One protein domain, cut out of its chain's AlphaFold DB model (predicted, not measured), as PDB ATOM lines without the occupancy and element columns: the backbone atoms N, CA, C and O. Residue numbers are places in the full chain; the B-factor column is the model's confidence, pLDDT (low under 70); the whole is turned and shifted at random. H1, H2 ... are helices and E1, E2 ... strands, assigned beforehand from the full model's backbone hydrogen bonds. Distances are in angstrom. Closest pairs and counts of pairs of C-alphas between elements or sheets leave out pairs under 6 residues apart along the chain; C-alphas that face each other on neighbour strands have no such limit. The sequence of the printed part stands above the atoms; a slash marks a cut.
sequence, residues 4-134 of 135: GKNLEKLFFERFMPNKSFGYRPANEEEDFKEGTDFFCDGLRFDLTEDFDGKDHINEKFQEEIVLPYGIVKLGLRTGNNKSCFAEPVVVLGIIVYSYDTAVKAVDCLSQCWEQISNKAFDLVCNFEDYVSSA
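This is residues 4 to 134 of the 135 residues of an uncharacterized protein of Methanobrevibacter sp (UniProt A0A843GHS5). A strongly twisted sheet of five strands makes a wall, with helices H1, H2 and H3 over one face of it in two layers, one of strands and one of helices. Beyond H3 the short H4 lies off the sheet. The printed part has 131 residues with four named helices and five named strands, in the order H1 E1 E2 E3 E4 E5 H2 H3 H4. The mixed sheet runs E1 E2 E5 E4 E3; the class is mixed, and the whole is compact, with a radius of gyration of the C-alphas of 14.1 A and spans of 40 by 31 by 29 A.

Start with H1, residues 4 to 14, which is on the sheet at a height of 7.1 A. Next, E1, residues 37 to 40, and E2, residues 43 to 48, form an antiparallel hairpin; look at N 38 and O 45, 2.9 A apart. E3, residues 63 to 67, E4, residues 70 to 79, and E5, residues 84 to 96, form a meander, each strand the antiparallel neighbour of the one before, with N 65 and O 72 at 2.8 A and N 73 and O 93 at 2.8 A. E5 bends by 99 degrees at residue 87 and is parallel to E2, with N 46 and O 90 at 2.8 A. H2, residues 99 to 111, touches H1 with residues 102 to 107 alone, at a steep tilt of 42 degrees, the same way; the closest C-alphas, of Phe 11 and Val 106, are 5.9 A apart. H3, residues 113 to 125, is on the sheet, its C-alpha 120 6.9 A from C-alpha 74 of E4. H4, residues 127 to 132, is not on it. O i to N i+4 pairs are within hydrogen-bond range throughout H3 and H4, in 5 of 7 in H1 and 6 of 9 in H2.

Find C-alpha 4 at (32.669, -30.859, -102.829), where H1 begins its 16.2 A. E4 measures 26.5 A, E5 29.4 A, H2 19.5 A and H3 18.0 A; H4 ends at C-alpha 132, (38.864, -33.922, -69.619).

The farthest C-alphas, of Asp 100 and Ser 132, are 41.7 A apart. The printed part has no cut; the links H1 to E1 and E2 to E3 are long. Of the printed residues, 36 have pLDDT under 70, among them 50 to 62 and 128 to 134.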
ATOM      1  N   GLY A   4      31.908 -31.727-103.750       51.22
ATOM      2  CA  GLY A   4      32.669 -30.859-102.829       51.22
ATOM      3  C   GLY A   4      32.753 -29.376-103.169       51.22
ATOM      4  O   GLY A   4      32.440 -28.505-102.365       51.22
ATOM      5  N   LYS A   5      33.210 -29.076-104.388       55.78
ATOM      6  CA  LYS A   5      33.560 -27.702-104.780       55.78
ATOM      7  C   LYS A   5      32.345 -26.801-105.007       55.78
ATOM      8  O   LYS A   5      32.515 -25.591-105.142       55.78
ATOM      9  N   ASN A   6      31.138 -27.361-105.097       68.94
ATOM     10  CA  ASN A   6      29.955 -26.552-105.349       68.94
ATOM     11  C   ASN A   6      29.272 -26.079-104.061       68.94
ATOM     12  O   ASN A   6      28.739 -24.974-104.077       68.94
ATOM     13  N   LEU A   7      29.278 -26.849-102.964       71.81
ATOM     14  CA  LEU A   7      28.598 -26.433-101.730       71.81
ATOM     15  C   LEU A   7      29.325 -25.287-101.027       71.81
ATOM     16  O   LEU A   7      28.677 -24.338-100.599       71.81
ATOM     17  N   GLU A   8      30.657 -25.323-100.993       73.44
ATOM     18  CA  GLU A   8      31.484 -24.238-100.450       73.44
ATOM     19  C   GLU A   8      31.248 -22.932-101.204       73.44
ATOM     20  O   GLU A   8      30.924 -21.899-100.620       73.44
ATOM     21  N   LYS A   9      31.309 -22.999-102.536       77.94
ATOM     22  CA  LYS A   9      31.012 -21.856-103.394       77.94
ATOM     23  C   LYS A   9      29.588 -21.334-103.170       77.94
ATOM     24  O   LYS A   9      29.410 -20.131-103.013       77.94
ATOM     25  N   LEU A  10      28.589 -22.220-103.118       79.56
ATOM     26  CA  LEU A  10      27.194 -21.848-102.859       79.56
ATOM     27  C   LEU A  10      27.022 -21.177-101.493       79.56
ATOM     28  O   LEU A  10      26.309 -20.180-101.392       79.56
ATOM     29  N   PHE A  11      27.689 -21.691-100.462       80.06
ATOM     30  CA  PHE A  11      27.687 -21.115 -99.125       80.06
ATOM     31  C   PHE A  11      28.250 -19.689 -99.142       80.06
ATOM     32  O   PHE A  11      27.563 -18.750 -98.740       80.06
ATOM     33  N   PHE A  12      29.439 -19.476 -99.704       78.19
ATOM     34  CA  PHE A  12      30.026 -18.135 -99.768       78.19
ATOM     35  C   PHE A  12      29.239 -17.165-100.660       78.19
ATOM     36  O   PHE A  12      29.098 -15.994-100.312       78.19
ATOM     37  N   GLU A  13      28.698 -17.622-101.791       78.69
ATOM     38  CA  GLU A  13      27.953 -16.762-102.721       78.69
ATOM     39  C   GLU A  13      26.566 -16.369-102.211       78.69
ATOM     40  O   GLU A  13      26.074 -15.304-102.583       78.69
ATOM     41  N   ARG A  14      25.913 -17.209-101.398       77.19
ATOM     42  CA  ARG A  14      24.510 -16.992-101.001       77.19
ATOM     43  C   ARG A  14      24.327 -16.636 -99.541       77.19
ATOM     44  O   ARG A  14      23.471 -15.813 -99.229       77.19
ATOM     45  N   PHE A  15      25.116 -17.231 -98.657       74.38
ATOM     46  CA  PHE A  15      24.966 -17.014 -97.227       74.38
ATOM     47  C   PHE A  15      25.788 -15.807 -96.741       74.38
ATOM     48  O   PHE A  15      25.273 -14.946 -96.026       74.38
ATOM     49  N   MET A  16      27.029 -15.664 -97.213       71.38
ATOM     50  CA  MET A  16      27.963 -14.642 -96.715       71.38
ATOM     51  C   MET A  16      27.793 -13.186 -97.206       71.38
ATOM     52  O   MET A  16      28.243 -12.280 -96.495       71.38
ATOM     53  N   PRO A  17      27.123 -12.857 -98.333       58.50
ATOM     54  CA  PRO A  17      26.963 -11.461 -98.757       58.50
ATOM     55  C   PRO A  17      26.128 -10.587 -97.808       58.50
ATOM     56  O   PRO A  17      26.154  -9.364 -97.947       58.50
ATOM     57  N   ASN A  18      25.430 -11.173 -96.828       57.03
ATOM     58  CA  ASN A  18      24.616 -10.435 -95.857       57.03
ATOM     59  C   ASN A  18      25.418  -9.771 -94.712       57.03
ATOM     60  O   ASN A  18      24.800  -9.155 -93.846       57.03
ATOM     61  N   LYS A  19      26.766  -9.845 -94.735       52.56
ATOM     62  CA  LYS A  19      27.789  -8.971 -94.088       52.56
ATOM     63  C   LYS A  19      27.616  -8.514 -92.622       52.56
ATOM     64  O   LYS A  19      28.433  -7.731 -92.149       52.56
ATOM     65  N   SER A  20      26.624  -8.989 -91.878       56.47
ATOM     66  CA  SER A  20      26.321  -8.537 -90.510       56.47
ATOM     67  C   SER A  20      26.989  -9.369 -89.408       56.47
ATOM     68  O   SER A  20      26.917  -8.982 -88.248       56.47
ATOM     69  N   PHE A  21      27.705 -10.441 -89.764       67.94
ATOM     70  CA  PHE A  21      28.222 -11.453 -88.823       67.94
ATOM     71  C   PHE A  21      29.758 -11.440 -88.659       67.94
ATOM     72  O   PHE A  21      30.390 -12.453 -88.378       67.94
ATOM     73  N   GLY A  22      30.418 -10.308 -88.940       73.69
ATOM     74  CA  GLY A  22      31.882 -10.208 -88.798       73.69
ATOM     75  C   GLY A  22      32.682 -11.139 -89.724       73.69
ATOM     76  O   GLY A  22      33.822 -11.480 -89.417       73.69
ATOM     77  N   TYR A  23      32.088 -11.552 -90.847       80.44
ATOM     78  CA  TYR A  23      32.690 -12.494 -91.786       80.44
ATOM     79  C   TYR A  23      33.993 -11.974 -92.408       80.44
ATOM     80  O   TYR A  23      34.049 -10.850 -92.921       80.44
ATOM     81  N   ARG A  24      34.993 -12.856 -92.490       84.44
ATOM     82  CA  ARG A  24      36.113 -12.729 -93.430       84.44
ATOM     83  C   ARG A  24      36.593 -14.105 -93.909       84.44
ATOM     84  O   ARG A  24      36.605 -15.045 -93.115       84.44
ATOM     85  N   PRO A  25      37.043 -14.236 -95.167       79.44
ATOM     86  CA  PRO A  25      37.768 -15.431 -95.590       79.44
ATOM     87  C   PRO A  25      39.102 -15.546 -94.830       79.44
ATOM     88  O   PRO A  25      39.690 -14.524 -94.450       79.44
ATOM     89  N   ALA A  26      39.577 -16.775 -94.608       80.88
ATOM     90  CA  ALA A  26      40.954 -17.003 -94.178       80.88
ATOM     91  C   ALA A  26      41.925 -16.638 -95.315       80.88
ATOM     92  O   ALA A  26      41.604 -16.794 -96.495       80.88
ATOM     93  N   ASN A  27      43.097 -16.108 -94.969       80.94
ATOM     94  CA  ASN A  27      44.186 -15.929 -95.931       80.94
ATOM     95  C   ASN A  27      44.990 -17.238 -96.109       80.94
ATOM     96  O   ASN A  27      44.755 -18.203 -95.392       80.94
ATOM     97  N   GLU A  28      45.954 -17.272 -97.035       77.00
ATOM     98  CA  GLU A  28      46.755 -18.480 -97.324       77.00
ATOM     99  C   GLU A  28      47.571 -19.008 -96.127       77.00
ATOM    100  O   GLU A  28      47.858 -20.199 -96.066       77.00
ATOM    101  N   GLU A  29      47.969 -18.142 -95.190       75.94
ATOM    102  CA  GLU A  29      48.738 -18.534 -93.998       75.94
ATOM    103  C   GLU A  29      47.833 -19.074 -92.890       75.94
ATOM    104  O   GLU A  29      48.225 -19.937 -92.103       75.94
ATOM    105  N   GLU A  30      46.619 -18.537 -92.816       77.62
ATOM    106  CA  GLU A  30      45.601 -18.953 -91.870       77.62
ATOM    107  C   GLU A  30      44.952 -20.247 -92.326       77.62
ATOM    108  O   GLU A  30      44.668 -21.084 -91.482       77.62
ATOM    109  N   ASP A  31      44.731 -20.421 -93.624       71.44
ATOM    110  CA  ASP A  31      44.033 -21.552 -94.209       71.44
ATOM    111  C   ASP A  31      44.816 -22.867 -94.048       71.44
ATOM    112  O   ASP A  31      45.893 -23.070 -94.612       71.44
ATOM    113  N   PHE A  32      44.261 -23.802 -93.268       67.00
ATOM    114  CA  PHE A  32      44.895 -25.101 -93.031       67.00
ATOM    115  C   PHE A  32      44.424 -26.171 -94.034       67.00
ATOM    116  O   PHE A  32      44.893 -27.319 -93.960       67.00
ATOM    117  N   LYS A  33      43.533 -25.817 -94.977       67.06
ATOM    118  CA  LYS A  33      43.014 -26.683 -96.047       67.06
ATOM    119  C   LYS A  33      42.470 -25.856 -97.224       67.06
ATOM    120  O   LYS A  33      41.431 -25.241 -97.087       67.06
ATOM    121  N   GLU A  34      43.078 -26.006 -98.410       56.16
ATOM    122  CA  GLU A  34      42.690 -25.364 -99.692       56.16
ATOM    123  C   GLU A  34      41.273 -24.736 -99.752       56.16
ATOM    124  O   GLU A  34      40.331 -25.343-100.265       56.16
ATOM    125  N   GLY A  35      41.155 -23.488 -99.303       56.97
ATOM    126  CA  GLY A  35      40.066 -22.557 -99.567       56.97
ATOM    127  C   GLY A  35      38.760 -22.770 -98.804       56.97
ATOM    128  O   GLY A  35      37.741 -22.252 -99.264       56.97
ATOM    129  N   THR A  36      38.746 -23.512 -97.691       73.50
ATOM    130  CA  THR A  36      37.488 -23.851 -96.984       73.50
ATOM    131  C   THR A  36      37.327 -23.186 -95.624       73.50
ATOM    132  O   THR A  36      36.230 -23.220 -95.056       73.50
ATOM    133  N   ASP A  37      38.389 -22.547 -95.136       81.12
ATOM    134  CA  ASP A  37      38.410 -21.912 -93.828       81.12
ATOM    135  C   ASP A  37      37.950 -20.449 -93.892       81.12
ATOM    136  O   ASP A  37      38.323 -19.665 -94.772       81.12
ATOM    137  N   PHE A  38      37.135 -20.051 -92.922       84.88
ATOM    138  CA  PHE A  38      36.660 -18.679 -92.784       84.88
ATOM    139  C   PHE A  38      36.480 -18.295 -91.319       84.88
ATOM    140  O   PHE A  38      36.434 -19.141 -90.430       84.88
ATOM    141  N   PHE A  39      36.367 -16.996 -91.064       85.81
ATOM    142  CA  PHE A  39      36.089 -16.457 -89.741       85.81
ATOM    143  C   PHE A  39      34.712 -15.814 -89.734       85.81
ATOM    144  O   PHE A  39      34.355 -15.097 -90.672       85.81
ATOM    145  N   CYS A  40      33.950 -16.068 -88.680       85.06
ATOM    146  CA  CYS A  40      32.622 -15.507 -88.468       85.06
ATOM    147  C   CYS A  40      32.373 -15.415 -86.960       85.06
ATOM    148  O   CYS A  40      32.741 -16.334 -86.234       85.06
ATOM    149  N   ASP A  41      31.812 -14.302 -86.481       82.75
ATOM    150  CA  ASP A  41      31.536 -14.069 -85.051       82.75
ATOM    151  C   ASP A  41      32.736 -14.331 -84.107       82.75
ATOM    152  O   ASP A  41      32.589 -14.792 -82.979       82.75
ATOM    153  N   GLY A  42      33.959 -14.045 -84.573       82.69
ATOM    154  CA  GLY A  42      35.193 -14.264 -83.802       82.69
ATOM    155  C   GLY A  42      35.656 -15.723 -83.722       82.69
ATOM    156  O   GLY A  42      36.713 -15.984 -83.156       82.69
ATOM    157  N   LEU A  43      34.916 -16.655 -84.324       85.19
ATOM    158  CA  LEU A  43      35.273 -18.065 -84.431       85.19
ATOM    159  C   LEU A  43      35.838 -18.375 -85.814       85.19
ATOM    160  O   LEU A  43      35.490 -17.741 -86.814       85.19
ATOM    161  N   ARG A  44      36.690 -19.395 -85.873       87.25
ATOM    162  CA  ARG A  44      37.177 -19.963 -87.124       87.25
ATOM    163  C   ARG A  44      36.382 -21.215 -87.474       87.25
ATOM    164  O   ARG A  44      36.278 -22.122 -86.652       87.25
ATOM    165  N   PHE A  45      35.896 -21.273 -88.707       85.81
ATOM    166  CA  PHE A  45      35.119 -22.376 -89.254       85.81
ATOM    167  C   PHE A  45      35.845 -23.043 -90.430       85.81
ATOM    168  O   PHE A  45      36.406 -22.339 -91.264       85.81
ATOM    169  N   ASP A  46      35.783 -24.374 -90.518       84.12
ATOM    170  CA  ASP A  46      36.105 -25.183 -91.706       84.12
ATOM    171  C   ASP A  46      34.809 -25.768 -92.265       84.12
ATOM    172  O   ASP A  46      34.094 -26.497 -91.568       84.12
ATOM    173  N   LEU A  47      34.505 -25.469 -93.525       80.38
ATOM    174  CA  LEU A  47      33.352 -26.033 -94.213       80.38
ATOM    175  C   LEU A  47      33.693 -27.394 -94.837       80.38
ATOM    176  O   LEU A  47      34.702 -27.557 -95.529       80.38
ATOM    177  N   THR A  48      32.823 -28.385 -94.635       77.50
ATOM    178  CA  THR A  48      32.984 -29.712 -95.247       77.50
ATOM    179  C   THR A  48      31.653 -30.323 -95.687       77.50
ATOM    180  O   THR A  48      30.633 -30.196 -95.012       77.50
ATOM    181  N   GLU A  49      31.662 -31.019 -96.827       70.81
ATOM    182  CA  GLU A  49      30.536 -31.862 -97.267       70.81
ATOM    183  C   GLU A  49      30.551 -33.252 -96.617       70.81
ATOM    184  O   GLU A  49      29.534 -33.941 -96.599       70.81
ATOM    185  N   ASP A  50      31.713 -33.676 -96.115       65.19
ATOM    186  CA  ASP A  50      31.928 -34.996 -95.534       65.19
ATOM    187  C   ASP A  50      32.456 -34.816 -94.114       65.19
ATOM    188  O   ASP A  50      33.610 -34.426 -93.904       65.19
ATOM    189  N   PHE A  51      31.552 -34.994 -93.156       62.22
ATOM    190  CA  PHE A  51      31.854 -34.893 -91.734       62.22
ATOM    191  C   PHE A  51      32.399 -36.214 -91.173       62.22
ATOM    192  O   PHE A  51      33.016 -36.199 -90.124       62.22
ATOM    193  N   ASP A  52      32.215 -37.346 -91.866       56.69
ATOM    194  CA  ASP A  52      32.504 -38.680 -91.316       56.69
ATOM    195  C   ASP A  52      33.819 -39.282 -91.877       56.69
ATOM    196  O   ASP A  52      34.095 -40.470 -91.700       56.69
ATOM    197  N   GLY A  53      34.636 -38.488 -92.587       48.59
ATOM    198  CA  GLY A  53      35.588 -39.021 -93.571       48.59
ATOM    199  C   GLY A  53      37.071 -38.649 -93.460       48.59
ATOM    200  O   GLY A  53      37.807 -38.975 -94.396       48.59
ATOM    201  N   LYS A  54      37.569 -37.970 -92.414       47.88
ATOM    202  CA  LYS A  54      39.014 -37.654 -92.344       47.88
ATOM    203  C   LYS A  54      39.660 -37.986 -91.004       47.88
ATOM    204  O   LYS A  54      39.444 -37.327 -89.995       47.88
ATOM    205  N   ASP A  55      40.516 -39.001 -91.086       44.75
ATOM    206  CA  ASP A  55      41.479 -39.449 -90.089       44.75
ATOM    207  C   ASP A  55      42.117 -38.275 -89.317       44.75
ATOM    208  O   ASP A  55      42.466 -37.253 -89.901       44.75
ATOM    209  N   HIS A  56      42.307 -38.461 -88.008       44.88
ATOM    210  CA  HIS A  56      43.034 -37.591 -87.061       44.88
ATOM    211  C   HIS A  56      42.358 -36.325 -86.538       44.88
ATOM    212  O   HIS A  56      43.001 -35.527 -85.851       44.88
ATOM    213  N   ILE A  57      41.059 -36.173 -86.737       47.38
ATOM    214  CA  ILE A  57      40.302 -35.198 -85.968       47.38
ATOM    215  C   ILE A  57      39.872 -35.902 -84.669       47.38
ATOM    216  O   ILE A  57      39.262 -36.969 -84.706       47.38
ATOM    217  N   ASN A  58      40.227 -35.349 -83.502       50.50
ATOM    218  CA  ASN A  58      39.587 -35.722 -82.234       50.50
ATOM    219  C   ASN A  58      38.150 -35.165 -82.274       50.50
ATOM    220  O   ASN A  58      37.830 -34.200 -81.586       50.50
ATOM    221  N   GLU A  59      37.311 -35.730 -83.149       52.09
ATOM    222  CA  GLU A  59      35.902 -35.370 -83.323       52.09
ATOM    223  C   GLU A  59      35.146 -35.903 -82.121       52.09
ATOM    224  O   GLU A  59      34.543 -36.974 -82.135       52.09
ATOM    225  N   LYS A  60      35.236 -35.165 -81.022       52.88
ATOM    226  CA  LYS A  60      34.282 -35.303 -79.940       52.88
ATOM    227  C   LYS A  60      33.221 -34.238 -80.171       52.88
ATOM    228  O   LYS A  60      33.546 -33.066 -80.332       52.88
ATOM    229  N   PHE A  61      31.974 -34.700 -80.158       54.75
ATOM    230  CA  PHE A  61      30.731 -33.937 -80.266       54.75
ATOM    231  C   PHE A  61      30.308 -33.569 -81.696       54.75
ATOM    232  O   PHE A  61      30.952 -32.793 -82.393       54.75
ATOM    233  N   GLN A  62      29.181 -34.172 -82.093       59.97
ATOM    234  CA  GLN A  62      28.362 -33.814 -83.245       59.97
ATOM    235  C   GLN A  62      27.081 -33.190 -82.686       59.97
ATOM    236  O   GLN A  62      26.208 -33.902 -82.192       59.97
ATOM    237  N   GLU A  63      26.986 -31.864 -82.705       71.38
ATOM    238  CA  GLU A  63      25.691 -31.199 -82.550       71.38
ATOM    239  C   GLU A  63      25.035 -31.154 -83.926       71.38
ATOM    240  O   GLU A  63      25.626 -30.660 -84.890       71.38
ATOM    241  N   GLU A  64      23.824 -31.694 -84.027       80.94
ATOM    242  CA  GLU A  64      23.081 -31.742 -85.281       80.94
ATOM    243  C   GLU A  64      21.946 -30.724 -85.270       80.94
ATOM    244  O   GLU A  64      21.106 -30.684 -84.368       80.94
ATOM    245  N   ILE A  65      21.894 -29.912 -86.318       80.75
ATOM    246  CA  ILE A  65      20.788 -29.003 -86.588       80.75
ATOM    247  C   ILE A  65      20.113 -29.501 -87.860       80.75
ATOM    248  O   ILE A  65      20.658 -29.409 -88.963       80.75
ATOM    249  N   VAL A  66      18.916 -30.061 -87.694       82.25
ATOM    250  CA  VAL A  66      18.114 -30.566 -88.809       82.25
ATOM    251  C   VAL A  66      17.459 -29.389 -89.523       82.25
ATOM    252  O   VAL A  66      16.664 -28.652 -88.940       82.25
ATOM    253  N   LEU A  67      17.773 -29.237 -90.805       77.88
ATOM    254  CA  LEU A  67      17.140 -28.283 -91.705       77.88
ATOM    255  C   LEU A  67      16.105 -29.007 -92.581       77.88
ATOM    256  O   LEU A  67      16.236 -30.204 -92.839       77.88
ATOM    257  N   PRO A  68      15.112 -28.296 -93.147       80.19
ATOM    258  CA  PRO A  68      14.143 -28.897 -94.069       80.19
ATOM    259  C   PRO A  68      14.755 -29.590 -95.304       80.19
ATOM    260  O   PRO A  68      14.075 -30.373 -95.965       80.19
ATOM    261  N   TYR A  69      16.018 -29.297 -95.636       81.44
ATOM    262  CA  TYR A  69      16.699 -29.760 -96.851       81.44
ATOM    263  C   TYR A  69      18.098 -30.343 -96.604       81.44
ATOM    264  O   TYR A  69      18.843 -30.571 -97.556       81.44
ATOM    265  N   GLY A  70      18.461 -30.582 -95.347       81.62
ATOM    266  CA  GLY A  70      19.781 -31.086 -94.996       81.62
ATOM    267  C   GLY A  70      20.002 -31.124 -93.494       81.62
ATOM    268  O   GLY A  70      19.106 -30.834 -92.708       81.62
ATOM    269  N   ILE A  71      21.213 -31.477 -93.098       83.81
ATOM    270  CA  ILE A  71      21.639 -31.517 -91.704       83.81
ATOM    271  C   ILE A  71      22.924 -30.713 -91.612       83.81
ATOM    272  O   ILE A  71      23.840 -30.907 -92.412       83.81
ATOM    273  N   VAL A  72      22.982 -29.811 -90.641       82.50
ATOM    274  CA  VAL A  72      24.222 -29.146 -90.260       82.50
ATOM    275  C   VAL A  72      24.800 -29.895 -89.069       82.50
ATOM    276  O   VAL A  72      24.150 -29.988 -88.032       82.50
ATOM    277  N   LYS A  73      26.006 -30.429 -89.229       84.38
ATOM    278  CA  LYS A  73      26.806 -31.011 -88.154       84.38
ATOM    279  C   LYS A  73      27.836 -29.987 -87.691       84.38
ATOM    280  O   LYS A  73      28.517 -29.380 -88.515       84.38
ATOM    281  N   LEU A  74      27.959 -29.811 -86.383       83.81
ATOM    282  CA  LEU A  74      28.990 -28.990 -85.757       83.81
ATOM    283  C   LEU A  74      29.924 -29.869 -84.938       83.81
ATOM    284  O   LEU A  74      29.457 -30.732 -84.197       83.81
ATOM    285  N   GLY A  75      31.221 -29.604 -85.037       83.06
ATOM    286  CA  GLY A  75      32.231 -30.229 -84.187       83.06
ATOM    287  C   GLY A  75      33.492 -29.388 -84.096       83.06
ATOM    288  O   GLY A  75      33.562 -28.292 -84.649       83.06
ATOM    289  N   LEU A  76      34.497 -29.900 -83.391       81.12
ATOM    290  CA  LEU A  76      35.780 -29.229 -83.215       81.12
ATOM    291  C   LEU A  76      36.915 -30.042 -83.825       81.12
ATOM    292  O   LEU A  76      36.999 -31.259 -83.670       81.12
ATOM    293  N   ARG A  77      37.835 -29.333 -84.475       79.00
ATOM    294  CA  ARG A  77      39.077 -29.865 -85.013       79.00
ATOM    295  C   ARG A  77      40.263 -29.178 -84.359       79.00
ATOM    296  O   ARG A  77      40.453 -27.978 -84.491       79.00
ATOM    297  N   THR A  78      41.107 -29.963 -83.704       77.62
ATOM    298  CA  THR A  78      42.300 -29.480 -82.986       77.62
ATOM    299  C   THR A  78      43.594 -29.705 -83.767       77.62
ATOM    300  O   THR A  78      44.687 -29.490 -83.252       77.62
ATOM    301  N   GLY A  79      43.496 -30.204 -84.997       72.19
ATOM    302  CA  GLY A  79      44.639 -30.520 -85.837       72.19
ATOM    303  C   GLY A  79      44.234 -31.210 -87.130       72.19
ATOM    304  O   GLY A  79      43.062 -31.468 -87.392       72.19
ATOM    305  N   ASN A  80      45.229 -31.514 -87.944       71.25
ATOM    306  CA  ASN A  80      45.109 -32.353 -89.127       71.25
ATOM    307  C   ASN A  80      46.231 -33.407 -89.112       71.25
ATOM    308  O   ASN A  80      47.031 -33.475 -88.179       71.25
ATOM    309  N   ASN A  81      46.349 -34.196 -90.180       63.06
ATOM    310  CA  ASN A  81      47.360 -35.261 -90.293       63.06
ATOM    311  C   ASN A  81      48.813 -34.750 -90.264       63.06
ATOM    312  O   ASN A  81      49.739 -35.559 -90.246       63.06
ATOM    313  N   LYS A  82      49.030 -33.433 -90.340       66.50
ATOM    314  CA  LYS A  82      50.352 -32.800 -90.394       66.50
ATOM    315  C   LYS A  82      50.703 -32.067 -89.103       66.50
ATOM    316  O   LYS A  82      51.864 -32.085 -88.709       66.50
ATOM    317  N   SER A  83      49.741 -31.401 -88.471       68.19
ATOM    318  CA  SER A  83      49.998 -30.526 -87.330       68.19
ATOM    319  C   SER A  83      48.799 -30.414 -86.397       68.19
ATOM    320  O   SER A  83      47.649 -30.413 -86.832       68.19
ATOM    321  N   CYS A  84      49.087 -30.232 -85.108       74.06
ATOM    322  CA  CYS A  84      48.110 -29.716 -84.154       74.06
ATOM    323  C   CYS A  84      47.919 -28.214 -84.386       74.06
ATOM    324  O   CYS A  84      48.867 -27.513 -84.746       74.06
ATOM    325  N   PHE A  85      46.701 -27.730 -84.188       74.50
ATOM    326  CA  PHE A  85      46.382 -26.311 -84.256       74.50
ATOM    327  C   PHE A  85      46.599 -25.667 -82.886       74.50
ATOM    328  O   PHE A  85      46.439 -26.321 -81.857       74.50
ATOM    329  N   ALA A  86      46.984 -24.390 -82.876       75.00
ATOM    330  CA  ALA A  86      47.131 -23.629 -81.635       75.00
ATOM    331  C   ALA A  86      45.776 -23.396 -80.946       75.00
ATOM    332  O   ALA A  86      45.701 -23.369 -79.722       75.00
ATOM    333  N   GLU A  87      44.716 -23.271 -81.744       76.75
ATOM    334  CA  GLU A  87      43.335 -23.080 -81.309       76.75
ATOM    335  C   GLU A  87      42.431 -24.084 -82.044       76.75
ATOM    336  O   GLU A  87      42.736 -24.459 -83.185       76.75
ATOM    337  N   PRO A  88      41.330 -24.545 -81.424       79.25
ATOM    338  CA  PRO A  88      40.379 -25.416 -82.097       79.25
ATOM    339  C   PRO A  88      39.665 -24.671 -83.234       79.25
ATOM    340  O   PRO A  88      39.293 -23.505 -83.115       79.25
ATOM    341  N   VAL A  89      39.437 -25.376 -84.337       83.12
ATOM    342  CA  VAL A  89      38.657 -24.916 -85.489       83.12
ATOM    343  C   VAL A  89      37.280 -25.558 -85.428       83.12
ATOM    344  O   VAL A  89      37.177 -26.773 -85.267       83.12
ATOM    345  N   VAL A  90      36.219 -24.773 -85.582       86.75
ATOM    346  CA  VAL A  90      34.859 -25.308 -85.665       86.75
ATOM    347  C   VAL A  90      34.665 -25.939 -87.038       86.75
ATOM    348  O   VAL A  90      34.820 -25.285 -88.059       86.75
ATOM    349  N   VAL A  91      34.311 -27.214 -87.097       84.50
ATOM    350  CA  VAL A  91      33.955 -27.871 -88.355       84.50
ATOM    351  C   VAL A  91      32.457 -27.720 -88.562       84.50
ATOM    352  O   VAL A  91      31.664 -28.150 -87.725       84.50
ATOM    353  N   LEU A  92      32.078 -27.115 -89.684       84.44
ATOM    354  CA  LEU A  92      30.702 -26.993 -90.145       84.44
ATOM    355  C   LEU A  92      30.480 -28.014 -91.265       84.44
ATOM    356  O   LEU A  92      30.855 -27.795 -92.416       84.44
ATOM    357  N   GLY A  93      29.888 -29.153 -90.924       82.50
ATOM    358  CA  GLY A  93      29.439 -30.149 -91.889       82.50
ATOM    359  C   GLY A  93      28.072 -29.798 -92.431       82.50
ATOM    360  O   GLY A  93      27.147 -29.622 -91.647       82.50
ATOM    361  N   ILE A  94      27.905 -29.748 -93.747       79.75
ATOM    362  CA  ILE A  94      26.579 -29.584 -94.350       79.75
ATOM    363  C   ILE A  94      26.271 -30.819 -95.193       79.75
ATOM    364  O   ILE A  94      26.819 -31.012 -96.277       79.75
ATOM    365  N   ILE A  95      25.355 -31.644 -94.696       79.44
ATOM    366  CA  ILE A  95      24.886 -32.854 -95.366       79.44
ATOM    367  C   ILE A  95      23.587 -32.522 -96.091       79.44
ATOM    368  O   ILE A  95      22.590 -32.154 -95.470       79.44
ATOM    369  N   VAL A  96      23.584 -32.664 -97.412       75.94
ATOM    370  CA  VAL A  96      22.436 -32.347 -98.275       75.94
ATOM    371  C   VAL A  96      22.041 -33.572 -99.087       75.94
ATOM    372  O   VAL A  96      22.888 -34.348 -99.524       75.94
ATOM    373  N   TYR A  97      20.741 -33.758 -99.307       71.06
ATOM    374  CA  TYR A  97      20.220 -34.960 -99.968       71.06
ATOM    375  C   TYR A  97      20.395 -34.934-101.499       71.06
ATOM    376  O   TYR A  97      20.323 -35.972-102.155       71.06
ATOM    377  N   SER A  98      20.601 -33.751-102.086       71.44
ATOM    378  CA  SER A  98      20.814 -33.528-103.520       71.44
ATOM    379  C   SER A  98      21.380 -32.126-103.802       71.44
ATOM    380  O   SER A  98      21.343 -31.241-102.953       71.44
ATOM    381  N   TYR A  99      21.844 -31.875-105.030       66.69
ATOM    382  CA  TYR A  99      22.320 -30.541-105.424       66.69
ATOM    383  C   TYR A  99      21.214 -29.468-105.403       66.69
ATOM    384  O   TYR A  99      21.425 -28.361-104.917       66.69
ATOM    385  N   ASP A 100      20.002 -29.801-105.855       73.50
ATOM    386  CA  ASP A 100      18.863 -28.868-105.824       73.50
ATOM    387  C   ASP A 100      18.433 -28.524-104.390       73.50
ATOM    388  O   ASP A 100      17.917 -27.436-104.121       73.50
ATOM    389  N   THR A 101      18.650 -29.451-103.451       75.62
ATOM    390  CA  THR A 101      18.417 -29.211-102.023       75.62
ATOM    391  C   THR A 101      19.576 -28.470-101.364       75.62
ATOM    392  O   THR A 101      19.329 -27.759-100.398       75.62
ATOM    393  N   ALA A 102      20.787 -28.508-101.931       75.75
ATOM    394  CA  ALA A 102      21.952 -27.782-101.428       75.75
ATOM    395  C   ALA A 102      21.743 -26.266-101.388       75.75
ATOM    396  O   ALA A 102      21.990 -25.632-100.366       75.75
ATOM    397  N   VAL A 103      21.214 -25.686-102.471       78.50
ATOM    398  CA  VAL A 103      20.904 -24.247-102.531       78.50
ATOM    399  C   VAL A 103      19.908 -23.866-101.433       78.50
ATOM    400  O   VAL A 103      20.120 -22.904-100.703       78.50
ATOM    401  N   LYS A 104      18.845 -24.664-101.275       81.88
ATOM    402  CA  LYS A 104      17.812 -24.428-100.261       81.88
ATOM    403  C   LYS A 104      18.334 -24.638 -98.840       81.88
ATOM    404  O   LYS A 104      17.930 -23.912 -97.942       81.88
ATOM    405  N   ALA A 105      19.219 -25.611 -98.630       80.00
ATOM    406  CA  ALA A 105      19.849 -25.869 -97.342       80.00
ATOM    407  C   ALA A 105      20.738 -24.693 -96.917       80.00
ATOM    408  O   ALA A 105      20.638 -24.255 -95.776       80.00
ATOM    409  N   VAL A 106      21.530 -24.130 -97.837       79.50
ATOM    410  CA  VAL A 106      22.334 -22.921 -97.589       79.50
ATOM    411  C   VAL A 106      21.444 -21.710 -97.284       79.50
ATOM    412  O   VAL A 106      21.712 -20.979 -96.333       79.50
ATOM    413  N   ASP A 107      20.355 -21.513 -98.032       81.12
ATOM    414  CA  ASP A 107      19.406 -20.430 -97.744       81.12
ATOM    415  C   ASP A 107      18.759 -20.612 -96.350       81.12
ATOM    416  O   ASP A 107      18.635 -19.649 -95.593       81.12
ATOM    417  N   CYS A 108      18.398 -21.843 -95.963       81.00
ATOM    418  CA  CYS A 108      17.887 -22.159 -94.624       81.00
ATOM    419  C   CYS A 108      18.930 -21.946 -93.521       81.00
ATOM    420  O   CYS A 108      18.577 -21.458 -92.450       81.00
ATOM    421  N   LEU A 109      20.200 -22.259 -93.785       81.12
ATOM    422  CA  LEU A 109      21.303 -22.058 -92.845       81.12
ATOM    423  C   LEU A 109      21.384 -20.594 -92.401       81.12
ATOM    424  O   LEU A 109      21.594 -20.310 -91.222       81.12
ATOM    425  N   SER A 110      21.103 -19.665 -93.318       77.50
ATOM    426  CA  SER A 110      21.084 -18.235 -93.006       77.50
ATOM    427  C   SER A 110      20.067 -17.821 -91.952       77.50
ATOM    428  O   SER A 110      20.309 -16.895 -91.182       77.50
ATOM    429  N   GLN A 111      18.945 -18.534 -91.887       79.62
ATOM    430  CA  GLN A 111      17.845 -18.230 -90.977       79.62
ATOM    431  C   GLN A 111      18.099 -18.765 -89.567       79.62
ATOM    432  O   GLN A 111      17.482 -18.294 -88.618       79.62
ATOM    433  N   CYS A 112      19.007 -19.732 -89.425       81.94
ATOM    434  CA  CYS A 112      19.383 -20.327 -88.147       81.94
ATOM    435  C   CYS A 112      20.844 -20.045 -87.763       81.94
ATOM    436  O   CYS A 112      21.370 -20.712 -86.873       81.94
ATOM    437  N   TRP A 113      21.510 -19.077 -88.407       83.81
ATOM    438  CA  TRP A 113      22.927 -18.799 -88.155       83.81
ATOM    439  C   TRP A 113      23.209 -18.456 -86.694       83.81
ATOM    440  O   TRP A 113      24.153 -18.984 -86.129       83.81
ATOM    441  N   GLU A 114      22.371 -17.640 -86.054       84.19
ATOM    442  CA  GLU A 114      22.542 -17.294 -84.637       84.19
ATOM    443  C   GLU A 114      22.566 -18.547 -83.745       84.19
ATOM    444  O   GLU A 114      23.408 -18.674 -82.862       84.19
ATOM    445  N   GLN A 115      21.702 -19.527 -84.025       84.81
ATOM    446  CA  GLN A 115      21.692 -20.804 -83.310       84.81
ATOM    447  C   GLN A 115      22.964 -21.624 -83.578       84.81
ATOM    448  O   GLN A 115      23.504 -22.227 -82.651       84.81
ATOM    449  N   ILE A 116      23.433 -21.652 -84.830       85.94
ATOM    450  CA  ILE A 116      24.678 -22.327 -85.229       85.94
ATOM    451  C   ILE A 116      25.875 -21.685 -84.521       85.94
ATOM    452  O   ILE A 116      26.685 -22.391 -83.928       85.94
ATOM    453  N   SER A 117      25.957 -20.356 -84.553       85.19
ATOM    454  CA  SER A 117      27.040 -19.557 -83.981       85.19
ATOM    455  C   SER A 117      27.092 -19.692 -82.459       85.19
ATOM    456  O   SER A 117      28.143 -20.011 -81.913       85.19
ATOM    457  N   ASN A 118      25.945 -19.602 -81.773       86.69
ATOM    458  CA  ASN A 118      25.870 -19.826 -80.325       86.69
ATOM    459  C   ASN A 118      26.315 -21.244 -79.941       86.69
ATOM    460  O   ASN A 118      27.118 -21.409 -79.030       86.69
ATOM    461  N   LYS A 119      25.871 -22.273 -80.678       87.38
ATOM    462  CA  LYS A 119      26.318 -23.656 -80.440       87.38
ATOM    463  C   LYS A 119      27.812 -23.837 -80.701       87.38
ATOM    464  O   LYS A 119      28.481 -24.535 -79.947       87.38
ATOM    465  N   ALA A 120      28.346 -23.219 -81.750       86.56
ATOM    466  CA  ALA A 120      29.774 -23.233 -82.043       86.56
ATOM    467  C   ALA A 120      30.588 -22.550 -80.932       86.56
ATOM    468  O   ALA A 120      31.625 -23.068 -80.522       86.56
ATOM    469  N   PHE A 121      30.094 -21.430 -80.405       87.75
ATOM    470  CA  PHE A 121      30.706 -20.726 -79.286       87.75
ATOM    471  C   PHE A 121      30.695 -21.577 -78.012       87.75
ATOM    472  O   PHE A 121      31.739 -21.753 -77.387       87.75
ATOM    473  N   ASP A 122      29.555 -22.188 -77.681       85.94
ATOM    474  CA  ASP A 122      29.428 -23.106 -76.546       85.94
ATOM    475  C   ASP A 122      30.389 -24.298 -76.665       85.94
ATOM    476  O   ASP A 122      30.988 -24.714 -75.671       85.94
ATOM    477  N   LEU A 123      30.575 -24.840 -77.875       81.94
ATOM    478  CA  LEU A 123      31.547 -25.907 -78.124       81.94
ATOM    479  C   LEU A 123      32.972 -25.447 -77.803       81.94
ATOM    480  O   LEU A 123      33.690 -26.145 -77.089       81.94
ATOM    481  N   VAL A 124      33.376 -24.274 -78.298       83.19
ATOM    482  CA  VAL A 124      34.723 -23.730 -78.076       83.19
ATOM    483  C   VAL A 124      34.957 -23.385 -76.604       83.19
ATOM    484  O   VAL A 124      35.995 -23.749 -76.055       83.19
ATOM    485  N   CYS A 125      34.004 -22.733 -75.934       83.38
ATOM    486  CA  CYS A 125      34.152 -22.321 -74.535       83.38
ATOM    487  C   CYS A 125      34.233 -23.492 -73.554       83.38
ATOM    488  O   CYS A 125      34.940 -23.389 -72.556       83.38
ATOM    489  N   ASN A 126      33.546 -24.599 -73.834       78.38
ATOM    490  CA  ASN A 126      33.543 -25.778 -72.963       78.38
ATOM    491  C   ASN A 126      34.553 -26.850 -73.422       78.38
ATOM    492  O   ASN A 126      34.523 -27.986 -72.949       78.38
ATOM    493  N   PHE A 127      35.461 -26.511 -74.346       75.44
ATOM    494  CA  PHE A 127      36.416 -27.453 -74.933       75.44
ATOM    495  C   PHE A 127      37.272 -28.189 -73.887       75.44
ATOM    496  O   PHE A 127      37.451 -29.401 -73.995       75.44
ATOM    497  N   GLU A 128      37.765 -27.502 -72.851       69.44
ATOM    498  CA  GLU A 128      38.596 -28.126 -71.806       69.44
ATOM    499  C   GLU A 128      37.829 -29.179 -70.986       69.44
ATOM    500  O   GLU A 128      38.363 -30.256 -70.691       69.44
ATOM    501  N   ASP A 129      36.553 -28.921 -70.692       62.09
ATOM    502  CA  ASP A 129      35.664 -29.868 -70.009       62.09
ATOM    503  C   ASP A 129      35.387 -31.101 -70.889       62.09
ATOM    504  O   ASP A 129      35.319 -32.241 -70.408       62.09
ATOM    505  N   TYR A 130      35.304 -30.904 -72.207       60.00
ATOM    506  CA  TYR A 130      35.128 -31.981 -73.182       60.00
ATOM    507  C   TYR A 130      36.379 -32.847 -73.371       60.00
ATOM    508  O   TYR A 130      36.268 -34.063 -73.550       60.00
ATOM    509  N   VAL A 131      37.577 -32.260 -73.310       60.44
ATOM    510  CA  VAL A 131      38.836 -33.022 -73.368       60.44
ATOM    511  C   VAL A 131      39.023 -33.853 -72.096       60.44
ATOM    512  O   VAL A 131      39.436 -35.011 -72.180       60.44
ATOM    513  N   SER A 132      38.664 -33.298 -70.936       54.81
ATOM    514  CA  SER A 132      38.864 -33.922 -69.619       54.81
ATOM    515  C   SER A 132      37.889 -35.063 -69.313       54.81
ATOM    516  O   SER A 132      38.249 -36.012 -68.623       54.81
ATOM    517  N   SER A 133      36.659 -35.000 -69.828       50.66
ATOM    518  CA  SER A 133      35.605 -36.005 -69.589       50.66
ATOM    519  C   SER A 133      35.746 -37.281 -70.422       50.66
ATOM    520  O   SER A 133      34.982 -38.231 -70.246       50.66
ATOM    521  N   ALA A 134      36.699 -37.306 -71.349       47.44
ATOM    522  CA  ALA A 134      36.835 -38.371 -72.325       47.44
ATOM    523  C   ALA A 134      38.238 -39.011 -72.313       47.44
ATOM    524  O   ALA A 134      38.647 -39.588 -73.329       47.44
TER     525      ALA A 134